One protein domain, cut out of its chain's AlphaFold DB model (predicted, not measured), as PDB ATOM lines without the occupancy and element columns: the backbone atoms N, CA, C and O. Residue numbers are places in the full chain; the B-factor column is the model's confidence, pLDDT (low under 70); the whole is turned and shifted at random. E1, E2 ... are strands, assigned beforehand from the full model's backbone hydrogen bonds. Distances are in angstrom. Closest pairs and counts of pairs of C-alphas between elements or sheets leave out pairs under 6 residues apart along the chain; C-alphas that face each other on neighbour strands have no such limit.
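AT A GLANCE: This is residues 44 to 138 of the 143 residues of an uncharacterized protein of Dietzia kunjamensis (UniProt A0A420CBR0). One strongly twisted sheet folds over on itself: E3 and E6 form a long bent ribbon, E1, E4 and E5 cross over it, and E2 runs beside E3 toward one end. The 95 printed residues have no named helix and six strands, E1 to E6 in chain order, in a mixed, branched sheet. The class is all strand, with 47 residues, under half, in strands. The whole is compact, radius of gyration of the C-alphas 12.9 A, spanning 43 by 27 by 20 A.

HOW THE PARTS SIT: E3, residues 70 to 80, bends by 79 degrees at residue 76. On one side is antiparallel E6, residues 122 to 133, with N 77 and O 125 2.9 A apart. On the other side are E2, residues 57 to 61, its hairpin partner, N 59 to O 72 3.0 A, and antiparallel E1, residues 44 to 48, N 48 to O 78 3.2 A. E4, residues 88 to 94, is parallel to E1, N 47 to O 90 2.8 A, and forms a hairpin with E5, residues 100 to 106, N 91 to O 103 2.8 A.

IN THESE COORDINATES: E1 begins at C-alpha 44 (54.566, -6.591, 25.251); E6, 27.0 A long, ends at C-alpha 133 (37.674, -15.149, 27.558). E3 measures 26.3 A.

THE WHOLE: The printed part has no cut. The E5 to E6 link is long. The pLDDT is under 70 at residues 44, 49 to 53 and 63 to 68.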
ATOM      1  N   LEU A  44      54.841  -5.224  25.704       68.19
ATOM      2  CA  LEU A  44      54.566  -6.591  25.251       68.19
ATOM      3  C   LEU A  44      55.831  -7.447  25.332       68.19
ATOM      4  O   LEU A  44      56.905  -7.033  24.897       68.19
ATOM      5  N   ALA A  45      55.682  -8.671  25.824       71.06
ATOM      6  CA  ALA A  45      56.700  -9.708  25.712       71.06
ATOM      7  C   ALA A  45      56.115 -10.949  25.027       71.06
ATOM      8  O   ALA A  45      54.899 -11.155  25.027       71.06
ATOM      9  N   VAL A  46      56.979 -11.752  24.408       77.00
ATOM     10  CA  VAL A  46      56.574 -12.976  23.704       77.00
ATOM     11  C   VAL A  46      56.958 -14.169  24.560       77.00
ATOM     12  O   VAL A  46      58.106 -14.267  24.993       77.00
ATOM     13  N   ALA A  47      56.000 -15.058  24.791       75.56
ATOM     14  CA  ALA A  47      56.184 -16.327  25.467       75.56
ATOM     15  C   ALA A  47      55.904 -17.463  24.475       75.56
ATOM     16  O   ALA A  47      54.907 -17.431  23.758       75.56
ATOM     17  N   GLY A  48      56.777 -18.458  24.413       77.31
ATOM     18  CA  GLY A  48      56.566 -19.647  23.588       77.31
ATOM     19  C   GLY A  48      57.244 -20.868  24.186       77.31
ATOM     20  O   GLY A  48      57.971 -20.750  25.178       77.31
ATOM     21  N   GLY A  49      56.989 -22.028  23.586       64.69
ATOM     22  CA  GLY A  49      57.648 -23.271  23.977       64.69
ATOM     23  C   GLY A  49      59.170 -23.156  23.913       64.69
ATOM     24  O   GLY A  49      59.718 -22.465  23.051       64.69
ATOM     25  N   ASP A  50      59.836 -23.829  24.844       61.38
ATOM     26  CA  ASP A  50      61.264 -24.116  24.755       61.38
ATOM     27  C   ASP A  50      61.502 -25.503  24.140       61.38
ATOM     28  O   ASP A  50      60.567 -26.271  23.894       61.38
ATOM     29  N   ASP A  51      62.770 -25.831  23.890       52.09
ATOM     30  CA  ASP A  51      63.171 -27.105  23.283       52.09
ATOM     31  C   ASP A  51      62.906 -28.334  24.189       52.09
ATOM     32  O   ASP A  51      63.151 -29.463  23.760       52.09
ATOM     33  N   GLN A  52      62.439 -28.164  25.438       53.91
ATOM     34  CA  GLN A  52      62.345 -29.242  26.439       53.91
ATOM     35  C   GLN A  52      60.933 -29.504  26.991       53.91
ATOM     36  O   GLN A  52      60.671 -30.626  27.427       53.91
ATOM     37  N   GLY A  53      60.026 -28.527  26.972       56.84
ATOM     38  CA  GLY A  53      58.699 -28.602  27.595       56.84
ATOM     39  C   GLY A  53      57.517 -28.499  26.632       56.84
ATOM     40  O   GLY A  53      56.382 -28.712  27.054       56.84
ATOM     41  N   GLY A  54      57.769 -28.206  25.352       70.06
ATOM     42  CA  GLY A  54      56.713 -27.875  24.395       70.06
ATOM     43  C   GLY A  54      56.031 -26.536  24.724       70.06
ATOM     44  O   GLY A  54      56.263 -25.950  25.782       70.06
ATOM     45  N   PRO A  55      55.226 -25.983  23.806       80.81
ATOM     46  CA  PRO A  55      54.468 -24.771  24.089       80.81
ATOM     47  C   PRO A  55      53.349 -25.044  25.112       80.81
ATOM     48  O   PRO A  55      52.873 -26.178  25.214       80.81
ATOM     49  N   PRO A  56      52.873 -24.009  25.829       86.00
ATOM     50  CA  PRO A  56      51.632 -24.078  26.593       86.00
ATOM     51  C   PRO A  56      50.477 -24.635  25.757       86.00
ATOM     52  O   PRO A  56      50.438 -24.443  24.544       86.00
ATOM     53  N   THR A  57      49.506 -25.279  26.390       88.88
ATOM     54  CA  THR A  57      48.292 -25.758  25.726       88.88
ATOM     55  C   THR A  57      47.139 -24.802  25.972       88.88
ATOM     56  O   THR A  57      47.022 -24.207  27.043       88.88
ATOM     57  N   VAL A  58      46.269 -24.659  24.978       89.25
ATOM     58  CA  VAL A  58      45.025 -23.905  25.101       89.25
ATOM     59  C   VAL A  58      43.842 -24.777  24.696       89.25
ATOM     60  O   VAL A  58      43.812 -25.341  23.605       89.25
ATOM     61  N   GLU A  59      42.839 -24.870  25.561       88.44
ATOM     62  CA  GLU A  59      41.615 -25.631  25.304       88.44
ATOM     63  C   GLU A  59      40.361 -24.783  25.519       88.44
ATOM     64  O   GLU A  59      40.353 -23.818  26.284       88.44
ATOM     65  N   ARG A  60      39.268 -25.131  24.832       84.75
ATOM     66  CA  ARG A  60      37.969 -24.493  25.071       84.75
ATOM     67  C   ARG A  60      37.333 -25.065  26.324       84.75
ATOM     68  O   ARG A  60      37.200 -26.276  26.464       84.75
ATOM     69  N   VAL A  61      36.806 -24.182  27.160       82.94
ATOM     70  CA  VAL A  61      36.025 -24.564  28.338       82.94
ATOM     71  C   VAL A  61      34.593 -24.088  28.162       82.94
ATOM     72  O   VAL A  61      34.340 -22.927  27.824       82.94
ATOM     73  N   ALA A  62      33.637 -24.990  28.391       70.50
ATOM     74  CA  ALA A  62      32.225 -24.638  28.373       70.50
ATOM     75  C   ALA A  62      31.952 -23.578  29.450       70.50
ATOM     76  O   ALA A  62      32.161 -23.803  30.644       70.50
ATOM     77  N   GLY A  63      31.484 -22.405  29.024       59.47
ATOM     78  CA  GLY A  63      30.927 -21.420  29.939       59.47
ATOM     79  C   GLY A  63      29.656 -21.999  30.554       59.47
ATOM     80  O   GLY A  63      28.735 -22.372  29.831       59.47
ATOM     81  N   GLY A  64      29.601 -22.111  31.883       55.88
ATOM     82  CA  GLY A  64      28.347 -22.421  32.574       55.88
ATOM     83  C   GLY A  64      27.249 -21.410  32.213       55.88
ATOM     84  O   GLY A  64      27.556 -20.314  31.739       55.88
ATOM     85  N   CYS A  65      25.980 -21.780  32.434       44.78
ATOM     86  CA  CYS A  65      24.795 -20.990  32.070       44.78
ATOM     87  C   CYS A  65      24.980 -19.481  32.330       44.78
ATOM     88  O   CYS A  65      24.945 -19.036  33.474       44.78
ATOM     89  N   GLY A  66      25.179 -18.710  31.254       56.47
ATOM     90  CA  GLY A  66      25.288 -17.245  31.271       56.47
ATOM     91  C   GLY A  66      26.687 -16.651  31.040       56.47
ATOM     92  O   GLY A  66      26.790 -15.440  30.878       56.47
ATOM     93  N   GLY A  67      27.759 -17.448  30.998       51.53
ATOM     94  CA  GLY A  67      29.129 -16.957  30.786       51.53
ATOM     95  C   GLY A  67      29.613 -17.193  29.358       51.53
ATOM     96  O   GLY A  67      29.430 -18.285  28.832       51.53
ATOM     97  N   GLY A  68      30.229 -16.186  28.735       59.44
ATOM     98  CA  GLY A  68      30.774 -16.260  27.376       59.44
ATOM     99  C   GLY A  68      31.730 -17.438  27.128       59.44
ATOM    100  O   GLY A  68      32.129 -18.162  28.038       59.44
ATOM    101  N   ARG A  69      32.095 -17.637  25.856       76.31
ATOM    102  CA  ARG A  69      33.084 -18.650  25.448       76.31
ATOM    103  C   ARG A  69      34.398 -18.386  26.190       76.31
ATOM    104  O   ARG A  69      34.892 -17.265  26.128       76.31
ATOM    105  N   ARG A  70      34.946 -19.399  26.866       86.25
ATOM    106  CA  ARG A  70      36.196 -19.314  27.636       86.25
ATOM    107  C   ARG A  70      37.234 -20.286  27.104       86.25
ATOM    108  O   ARG A  70      36.890 -21.284  26.465       86.25
ATOM    109  N   VAL A  71      38.489 -20.004  27.422       89.94
ATOM    110  CA  VAL A  71      39.625 -20.882  27.162       89.94
ATOM    111  C   VAL A  71      40.437 -21.094  28.437       89.94
ATOM    112  O   VAL A  71      40.433 -20.246  29.334       89.94
ATOM    113  N   LEU A  72      41.091 -22.245  28.525       92.12
ATOM    114  CA  LEU A  72      42.021 -22.604  29.586       92.12
ATOM    115  C   LEU A  72      43.418 -22.680  28.979       92.12
ATOM    116  O   LEU A  72      43.603 -23.394  27.999       92.12
ATOM    117  N   LEU A  73      44.361 -21.932  29.542       91.88
ATOM    118  CA  LEU A  73      45.769 -21.944  29.164       91.88
ATOM    119  C   LEU A  73      46.587 -22.593  30.287       91.88
ATOM    120  O   LEU A  73      46.524 -22.149  31.439       91.88
ATOM    121  N   GLU A  74      47.360 -23.621  29.943       93.12
ATOM    122  CA  GLU A  74      48.184 -24.379  30.888       93.12
ATOM    123  C   GLU A  74      49.582 -24.667  30.341       93.12
ATOM    124  O   GLU A  74      49.793 -24.779  29.136       93.12
ATOM    125  N   GLY A  75      50.555 -24.802  31.240       92.00
ATOM    126  CA  GLY A  75      51.913 -25.222  30.903       92.00
ATOM    127  C   GLY A  75      52.960 -24.167  31.229       92.00
ATOM    128  O   GLY A  75      52.801 -23.368  32.154       92.00
ATOM    129  N   ARG A  76      54.075 -24.193  30.500       90.69
ATOM    130  CA  ARG A  76      55.207 -23.286  30.708       90.69
ATOM    131  C   ARG A  76      55.696 -22.728  29.387       90.69
ATOM    132  O   ARG A  76      55.533 -23.353  28.346       90.69
ATOM    133  N   ALA A  77      56.292 -21.550  29.447       89.19
ATOM    134  CA  ALA A  77      56.904 -20.911  28.299       89.19
ATOM    135  C   ALA A  77      58.163 -20.147  28.702       89.19
ATOM    136  O   ALA A  77      58.314 -19.707  29.845       89.19
ATOM    137  N   VAL A  78      59.027 -19.913  27.722       87.75
ATOM    138  CA  VAL A  78      60.127 -18.961  27.848       87.75
ATOM    139  C   VAL A  78      59.665 -17.610  27.336       87.75
ATOM    140  O   VAL A  78      59.257 -17.462  26.184       87.75
ATOM    141  N   VAL A  79      59.768 -16.611  28.200       86.25
ATOM    142  CA  VAL A  79      59.507 -15.215  27.882       86.25
ATOM    143  C   VAL A  79      60.771 -14.571  27.339       86.25
ATOM    144  O   VAL A  79      61.857 -14.723  27.902       86.25
ATOM    145  N   ARG A  80      60.617 -13.783  26.278       83.69
ATOM    146  CA  ARG A  80      61.611 -12.820  25.798       83.69
ATOM    147  C   ARG A  80      61.010 -11.423  25.863       83.69
ATOM    148  O   ARG A  80      59.858 -11.238  25.478       83.69
ATOM    149  N   SER A  81      61.779 -10.451  26.347       80.12
ATOM    150  CA  SER A  81      61.361  -9.048  26.430       80.12
ATOM    151  C   SER A  81      62.542  -8.099  26.210       80.12
ATOM    152  O   SER A  81      63.699  -8.506  26.305       80.12
ATOM    153  N   ASP A  82      62.258  -6.818  25.973       76.44
ATOM    154  CA  ASP A  82      63.290  -5.775  25.868       76.44
ATOM    155  C   ASP A  82      63.754  -5.227  27.234       76.44
ATOM    156  O   ASP A  82      64.360  -4.161  27.309       76.44
ATOM    157  N   GLY A  83      63.444  -5.918  28.336       72.56
ATOM    158  CA  GLY A  83      63.801  -5.499  29.695       72.56
ATOM    159  C   GLY A  83      62.903  -4.398  30.266       72.56
ATOM    160  O   GLY A  83      63.134  -3.932  31.375       72.56
ATOM    161  N   VAL A  84      61.852  -3.991  29.555       77.75
ATOM    162  CA  VAL A  84      60.794  -3.131  30.103       77.75
ATOM    163  C   VAL A  84      59.745  -4.019  30.761       77.75
ATOM    164  O   VAL A  84      59.416  -5.076  30.232       77.75
ATOM    165  N   ARG A  85      59.197  -3.595  31.904       80.06
ATOM    166  CA  ARG A  85      58.173  -4.354  32.634       80.06
ATOM    167  C   ARG A  85      56.904  -4.548  31.783       80.06
ATOM    168  O   ARG A  85      56.171  -3.572  31.598       80.06
ATOM    169  N   PRO A  86      56.591  -5.768  31.305       79.19
ATOM    170  CA  PRO A  86      55.446  -5.971  30.436       79.19
ATOM    171  C   PRO A  86      54.136  -5.835  31.208       79.19
ATOM    172  O   PRO A  86      54.039  -6.172  32.392       79.19
ATOM    173  N   THR A  87      53.114  -5.348  30.515       82.56
ATOM    174  CA  THR A  87      51.721  -5.337  30.998       82.56
ATOM    175  C   THR A  87      50.924  -6.498  30.411       82.56
ATOM    176  O   THR A  87      49.974  -6.960  31.040       82.56
ATOM    177  N   HIS A  88      51.365  -6.994  29.252       84.62
ATOM    178  CA  HIS A  88      50.731  -8.048  28.476       84.62
ATOM    179  C   HIS A  88      51.783  -9.008  27.901       84.62
ATOM    180  O   HIS A  88      52.917  -8.605  27.622       84.62
ATOM    181  N   LEU A  89      51.386 -10.258  27.678       86.81
ATOM    182  CA  LEU A  89      52.181 -11.296  27.028       86.81
ATOM    183  C   LEU A  89      51.426 -11.860  25.830       86.81
ATOM    184  O   LEU A  89      50.249 -12.192  25.939       86.81
ATOM    185  N   LEU A  90      52.130 -12.010  24.712       87.38
ATOM    186  CA  LEU A  90      51.687 -12.834  23.594       87.38
ATOM    187  C   LEU A  90      52.247 -14.237  23.780       87.38
ATOM    188  O   LEU A  90      53.464 -14.417  23.767       87.38
ATOM    189  N   VAL A  91      51.364 -15.209  23.958       89.44
ATOM    190  CA  VAL A  91      51.717 -16.598  24.234       89.44
ATOM    191  C   VAL A  91      51.410 -17.446  23.007       89.44
ATOM    192  O   VAL A  91      50.251 -17.553  22.606       89.44
ATOM    193  N   TRP A  92      52.443 -18.048  22.423       88.19
ATOM    194  CA  TRP A  92      52.291 -19.116  21.441       88.19
ATOM    195  C   TRP A  92      51.957 -20.411  22.170       88.19
ATOM    196  O   TRP A  92      52.760 -20.899  22.967       88.19
ATOM    197  N   ALA A  93      50.766 -20.933  21.908       89.69
ATOM    198  CA  ALA A  93      50.224 -22.122  22.536       89.69
ATOM    199  C   ALA A  93      49.784 -23.146  21.481       89.69
ATOM    200  O   ALA A  93      49.441 -22.792  20.354       89.69
ATOM    201  N   SER A  94      49.750 -24.416  21.862       89.12
ATOM    202  CA  SER A  94      49.133 -25.477  21.073       89.12
ATOM    203  C   SER A  94      47.643 -25.560  21.382       89.12
ATOM    204  O   SER A  94      47.244 -25.763  22.528       89.12
ATOM    205  N   GLY A  95      46.818 -25.425  20.350       86.00
ATOM    206  CA  GLY A  95      45.396 -25.727  20.401       86.00
ATOM    207  C   GLY A  95      45.119 -27.232  20.507       86.00
ATOM    208  O   GLY A  95      46.030 -28.051  20.355       86.00
ATOM    209  N   PRO A  96      43.848 -27.618  20.713       78.88
ATOM    210  CA  PRO A  96      43.453 -29.013  20.922       78.88
ATOM    211  C   PRO A  96      43.750 -29.910  19.710       78.88
ATOM    212  O   PRO A  96      44.058 -31.087  19.877       78.88
ATOM    213  N   ASP A  97      43.736 -29.341  18.503       81.25
ATOM    214  CA  ASP A  97      44.055 -30.046  17.255       81.25
ATOM    215  C   ASP A  97      45.568 -30.109  16.962       81.25
ATOM    216  O   ASP A  97      45.981 -30.543  15.888       81.25
ATOM    217  N   GLY A  98      46.410 -29.605  17.872       79.44
ATOM    218  CA  GLY A  98      47.848 -29.422  17.648       79.44
ATOM    219  C   GLY A  98      48.201 -28.218  16.767       79.44
ATOM    220  O   GLY A  98      49.373 -28.014  16.455       79.44
ATOM    221  N   GLY A  99      47.209 -27.415  16.366       83.38
ATOM    222  CA  GLY A  99      47.423 -26.153  15.660       83.38
ATOM    223  C   GLY A  99      48.017 -25.079  16.571       83.38
ATOM    224  O   GLY A  99      47.730 -25.043  17.764       83.38
ATOM    225  N   GLU A 100      48.824 -24.185  16.011       84.00
ATOM    226  CA  GLU A 100      49.411 -23.073  16.757       84.00
ATOM    227  C   GLU A 100      48.385 -21.941  16.949       84.00
ATOM    228  O   GLU A 100      47.701 -21.514  16.014       84.00
ATOM    229  N   VAL A 101      48.269 -21.465  18.187       85.38
ATOM    230  CA  VAL A 101      47.311 -20.452  18.628       85.38
ATOM    231  C   VAL A 101      48.069 -19.341  19.338       85.38
ATOM    232  O   VAL A 101      48.969 -19.598  20.137       85.38
ATOM    233  N   LEU A 102      47.686 -18.094  19.072       86.69
ATOM    234  CA  LEU A 102      48.249 -16.937  19.759       86.69
ATOM    235  C   LEU A 102      47.247 -16.418  20.788       86.69
ATOM    236  O   LEU A 102      46.140 -16.001  20.435       86.69
ATOM    237  N   VAL A 103      47.649 -16.427  22.054       88.00
ATOM    238  CA  VAL A 103      46.817 -16.026  23.192       88.00
ATOM    239  C   VAL A 103      47.405 -14.780  23.837       88.00
ATOM    240  O   VAL A 103      48.611 -14.699  24.064       88.00
ATOM    241  N   LEU A 104      46.562 -13.801  24.156       88.75
ATOM    242  CA  LEU A 104      46.972 -12.643  24.935       88.75
ATOM    243  C   LEU A 104      46.671 -12.848  26.419       88.75
ATOM    244  O   LEU A 104      45.519 -13.054  26.800       88.75
ATOM    245  N   VAL A 105      47.704 -12.689  27.242       89.94
ATOM    246  CA  VAL A 105      47.632 -12.781  28.703       89.94
ATOM    247  C   VAL A 105      47.988 -11.434  29.326       89.94
ATOM    248  O   VAL A 105      48.942 -10.773  28.914       89.94
ATOM    249  N   GLU A 106      47.238 -11.024  30.338       89.88
ATOM    250  CA  GLU A 106      47.451  -9.813  31.122       89.88
ATOM    251  C   GLU A 106      48.076 -10.109  32.481       89.88
ATOM    252  O   GLU A 106      47.884 -11.161  33.083       89.88
ATOM    253  N   ARG A 107      48.776  -9.115  33.031       86.00
ATOM    254  CA  ARG A 107      49.402  -9.234  34.351       86.00
ATOM    255  C   ARG A 107      48.424  -9.548  35.489       86.00
ATOM    256  O   ARG A 107      48.835 -10.075  36.519       86.00
ATOM    257  N   GLY A 108      47.162  -9.154  35.333       86.38
ATOM    258  CA  GLY A 108      46.103  -9.404  36.308       86.38
ATOM    259  C   GLY A 108      45.492 -10.804  36.225       86.38
ATOM    260  O   GLY A 108      44.718 -11.162  37.116       86.38
ATOM    261  N   ASP A 109      45.825 -11.586  35.193       90.69
ATOM    262  CA  ASP A 109      45.247 -12.909  34.995       90.69
ATOM    263  C   ASP A 109      45.731 -13.880  36.075       90.69
ATOM    264  O   ASP A 109      46.916 -13.992  36.399       90.69
ATOM    265  N   ARG A 110      44.775 -14.590  36.676       92.88
ATOM    266  CA  ARG A 110      45.067 -15.562  37.734       92.88
ATOM    267  C   ARG A 110      45.714 -16.809  37.145       92.88
ATOM    268  O   ARG A 110      45.293 -17.273  36.093       92.88
ATOM    269  N   GLY A 111      46.669 -17.375  37.881       92.50
ATOM    270  CA  GLY A 111      47.399 -18.579  37.470       92.50
ATOM    271  C   GLY A 111      48.655 -18.290  36.648       92.50
ATOM    272  O   GLY A 111      49.327 -19.220  36.225       92.50
ATOM    273  N   VAL A 112      49.001 -17.019  36.424       93.69
ATOM    274  CA  VAL A 112      50.206 -16.638  35.679       93.69
ATOM    275  C   VAL A 112      51.333 -16.308  36.653       93.69
ATOM    276  O   VAL A 112      51.239 -15.336  37.408       93.69
ATOM    277  N   SER A 113      52.415 -17.094  36.657       92.00
ATOM    278  CA  SER A 113      53.565 -16.813  37.527       92.00
ATOM    279  C   SER A 113      54.872 -17.498  37.087       92.00
ATOM    280  O   SER A 113      54.825 -18.603  36.558       92.00
ATOM    281  N   PRO A 114      56.048 -16.884  37.327       91.56
ATOM    282  CA  PRO A 114      56.230 -15.498  37.752       91.56
ATOM    283  C   PRO A 114      55.952 -14.520  36.601       91.56
ATOM    284  O   PRO A 114      56.214 -14.808  35.438       91.56
ATOM    285  N   TRP A 115      55.453 -13.325  36.918       89.44
ATOM    286  CA  TRP A 115      55.351 -12.270  35.907       89.44
ATOM    287  C   TRP A 115      56.730 -11.633  35.661       89.44
ATOM    288  O   TRP A 115      57.411 -11.330  36.648       89.44
ATOM    289  N   PRO A 116      57.140 -11.361  34.404       86.19
ATOM    290  CA  PRO A 116      58.444 -10.767  34.124       86.19
ATOM    291  C   PRO A 116      58.637  -9.430  34.848       86.19
ATOM    292  O   PRO A 116      57.777  -8.540  34.813       86.19
ATOM    293  N   ALA A 117      59.775  -9.290  35.523       85.12
ATOM    294  CA  ALA A 117      60.138  -8.064  36.212       85.12
ATOM    295  C   ALA A 117      60.730  -7.036  35.235       85.12
ATOM    296  O   ALA A 117      61.091  -7.340  34.099       85.12
ATOM    297  N   GLU A 118      60.832  -5.791  35.692       83.06
ATOM    298  CA  GLU A 118      61.630  -4.789  34.988       83.06
ATOM    299  C   GLU A 118      63.100  -5.236  34.937       83.06
ATOM    300  O   GLU A 118      63.619  -5.800  35.900       83.06
ATOM    301  N   GLY A 119      63.758  -5.034  33.800       81.19
ATOM    302  CA  GLY A 119      65.109  -5.514  33.509       81.19
ATOM    303  C   GLY A 119      65.186  -6.963  33.009       81.19
ATOM    304  O   GLY A 119      66.231  -7.368  32.502       81.19
ATOM    305  N   THR A 120      64.110  -7.756  33.094       83.12
ATOM    306  CA  THR A 120      64.113  -9.156  32.637       83.12
ATOM    307  C   THR A 120      64.042  -9.244  31.113       83.12
ATOM    308  O   THR A 120      62.989  -9.020  30.528       83.12
ATOM    309  N   THR A 121      65.131  -9.639  30.454       83.38
ATOM    310  CA  THR A 121      65.155  -9.860  28.991       83.38
ATOM    311  C   THR A 121      64.797 -11.291  28.589       83.38
ATOM    312  O   THR A 121      64.348 -11.535  27.467       83.38
ATOM    313  N   ALA A 122      64.958 -12.241  29.510       85.75
ATOM    314  CA  ALA A 122      64.574 -13.634  29.345       85.75
ATOM    315  C   ALA A 122      64.194 -14.265  30.688       85.75
ATOM    316  O   ALA A 122      64.773 -13.915  31.716       85.75
ATOM    317  N   GLY A 123      63.260 -15.210  30.676       86.75
ATOM    318  CA  GLY A 123      62.887 -15.971  31.864       86.75
ATOM    319  C   GLY A 123      61.823 -17.016  31.563       86.75
ATOM    320  O   GLY A 123      61.290 -17.056  30.460       86.75
ATOM    321  N   GLU A 124      61.515 -17.847  32.548       89.31
ATOM    322  CA  GLU A 124      60.410 -18.800  32.471       89.31
ATOM    323  C   GLU A 124      59.128 -18.185  33.030       89.31
ATOM    324  O   GLU A 124      59.159 -17.383  33.969       89.31
ATOM    325  N   ILE A 125      57.997 -18.591  32.464       90.56
ATOM    326  CA  ILE A 125      56.666 -18.291  32.976       90.56
ATOM    327  C   ILE A 125      55.812 -19.555  32.979       90.56
ATOM    328  O   ILE A 125      55.863 -20.358  32.049       90.56
ATOM    329  N   GLY A 126      55.034 -19.727  34.040       92.00
ATOM    330  CA  GLY A 126      54.048 -20.783  34.195       92.00
ATOM    331  C   GLY A 126      52.623 -20.259  34.057       92.00
ATOM    332  O   GLY A 126      52.305 -19.139  34.474       92.00
ATOM    333  N   PHE A 127      51.775 -21.114  33.498       94.00
ATOM    334  CA  PHE A 127      50.337 -20.942  33.367       94.00
ATOM    335  C   PHE A 127      49.656 -22.108  34.093       94.00
ATOM    336  O   PHE A 127      49.688 -23.252  33.641       94.00
ATOM    337  N   GLU A 128      49.073 -21.821  35.250       93.88
ATOM    338  CA  GLU A 128      48.365 -22.776  36.100       93.88
ATOM    339  C   GLU A 128      46.860 -22.523  35.995       93.88
ATOM    340  O   GLU A 128      46.311 -21.655  36.677       93.88
ATOM    341  N   ALA A 129      46.194 -23.276  35.118       92.06
ATOM    342  CA  ALA A 129      44.755 -23.196  34.880       92.06
ATOM    343  C   ALA A 129      44.253 -21.761  34.611       92.06
ATOM    344  O   ALA A 129      43.258 -21.302  35.193       92.06
ATOM    345  N   VAL A 130      44.944 -21.034  33.726       93.12
ATOM    346  CA  VAL A 130      44.637 -19.632  33.420       93.12
ATOM    347  C   VAL A 130      43.367 -19.574  32.580       93.12
ATOM    348  O   VAL A 130      43.337 -20.009  31.430       93.12
ATOM    349  N   ARG A 131      42.288 -19.050  33.167       92.00
ATOM    350  CA  ARG A 131      40.974 -18.955  32.518       92.00
ATOM    351  C   ARG A 131      40.806 -17.597  31.865       92.00
ATOM    352  O   ARG A 131      40.755 -16.588  32.562       92.00
ATOM    353  N   LEU A 132      40.642 -17.604  30.552       89.38
ATOM    354  CA  LEU A 132      40.527 -16.406  29.731       89.38
ATOM    355  C   LEU A 132      39.216 -16.426  28.945       89.38
ATOM    356  O   LEU A 132      38.640 -17.486  28.687       89.38
ATOM    357  N   ASP A 133      38.750 -15.254  28.540       87.50
ATOM    358  CA  ASP A 133      37.674 -15.149  27.558       87.50
ATOM    359  C   ASP A 133      38.195 -15.548  26.166       87.50
ATOM    360  O   ASP A 133      39.369 -15.374  25.841       87.50
ATOM    361  N   ALA A 134      37.342 -16.129  25.320       83.69
ATOM    362  CA  ALA A 134      37.767 -16.649  24.017       83.69
ATOM    363  C   ALA A 134      38.211 -15.559  23.027       83.69
ATOM    364  O   ALA A 134      38.850 -15.874  22.029       83.69
ATOM    365  N   ASP A 135      37.885 -14.291  23.283       82.50
ATOM    366  CA  ASP A 135      38.388 -13.148  22.512       82.50
ATOM    367  C   ASP A 135      39.860 -12.812  22.814       82.50
ATOM    368  O   ASP A 135      40.476 -12.051  22.068       82.50
ATOM    369  N   ARG A 136      40.451 -13.427  23.850       85.31
ATOM    370  CA  ARG A 136      41.895 -13.395  24.128       85.31
ATOM    371  C   ARG A 136      42.710 -14.236  23.152       85.31
ATOM    372  O   ARG A 136      43.927 -14.078  23.093       85.31
ATOM    373  N   VAL A 137      42.065 -15.109  22.379       85.06
ATOM    374  CA  VAL A 137      42.694 -15.802  21.253       85.06
ATOM    375  C   VAL A 137      42.742 -14.840  20.071       85.06
ATOM    376  O   VAL A 137      41.733 -14.589  19.414       85.06
ATOM    377  N   VAL A 138      43.920 -14.271  19.822       80.19
ATOM    378  CA  VAL A 138      44.118 -13.230  18.801       80.19
ATOM    379  C   VAL A 138      44.490 -13.807  17.431       80.19
ATOM    380  O   VAL A 138      44.363 -13.103  16.434       80.19
TER     381      VAL A 138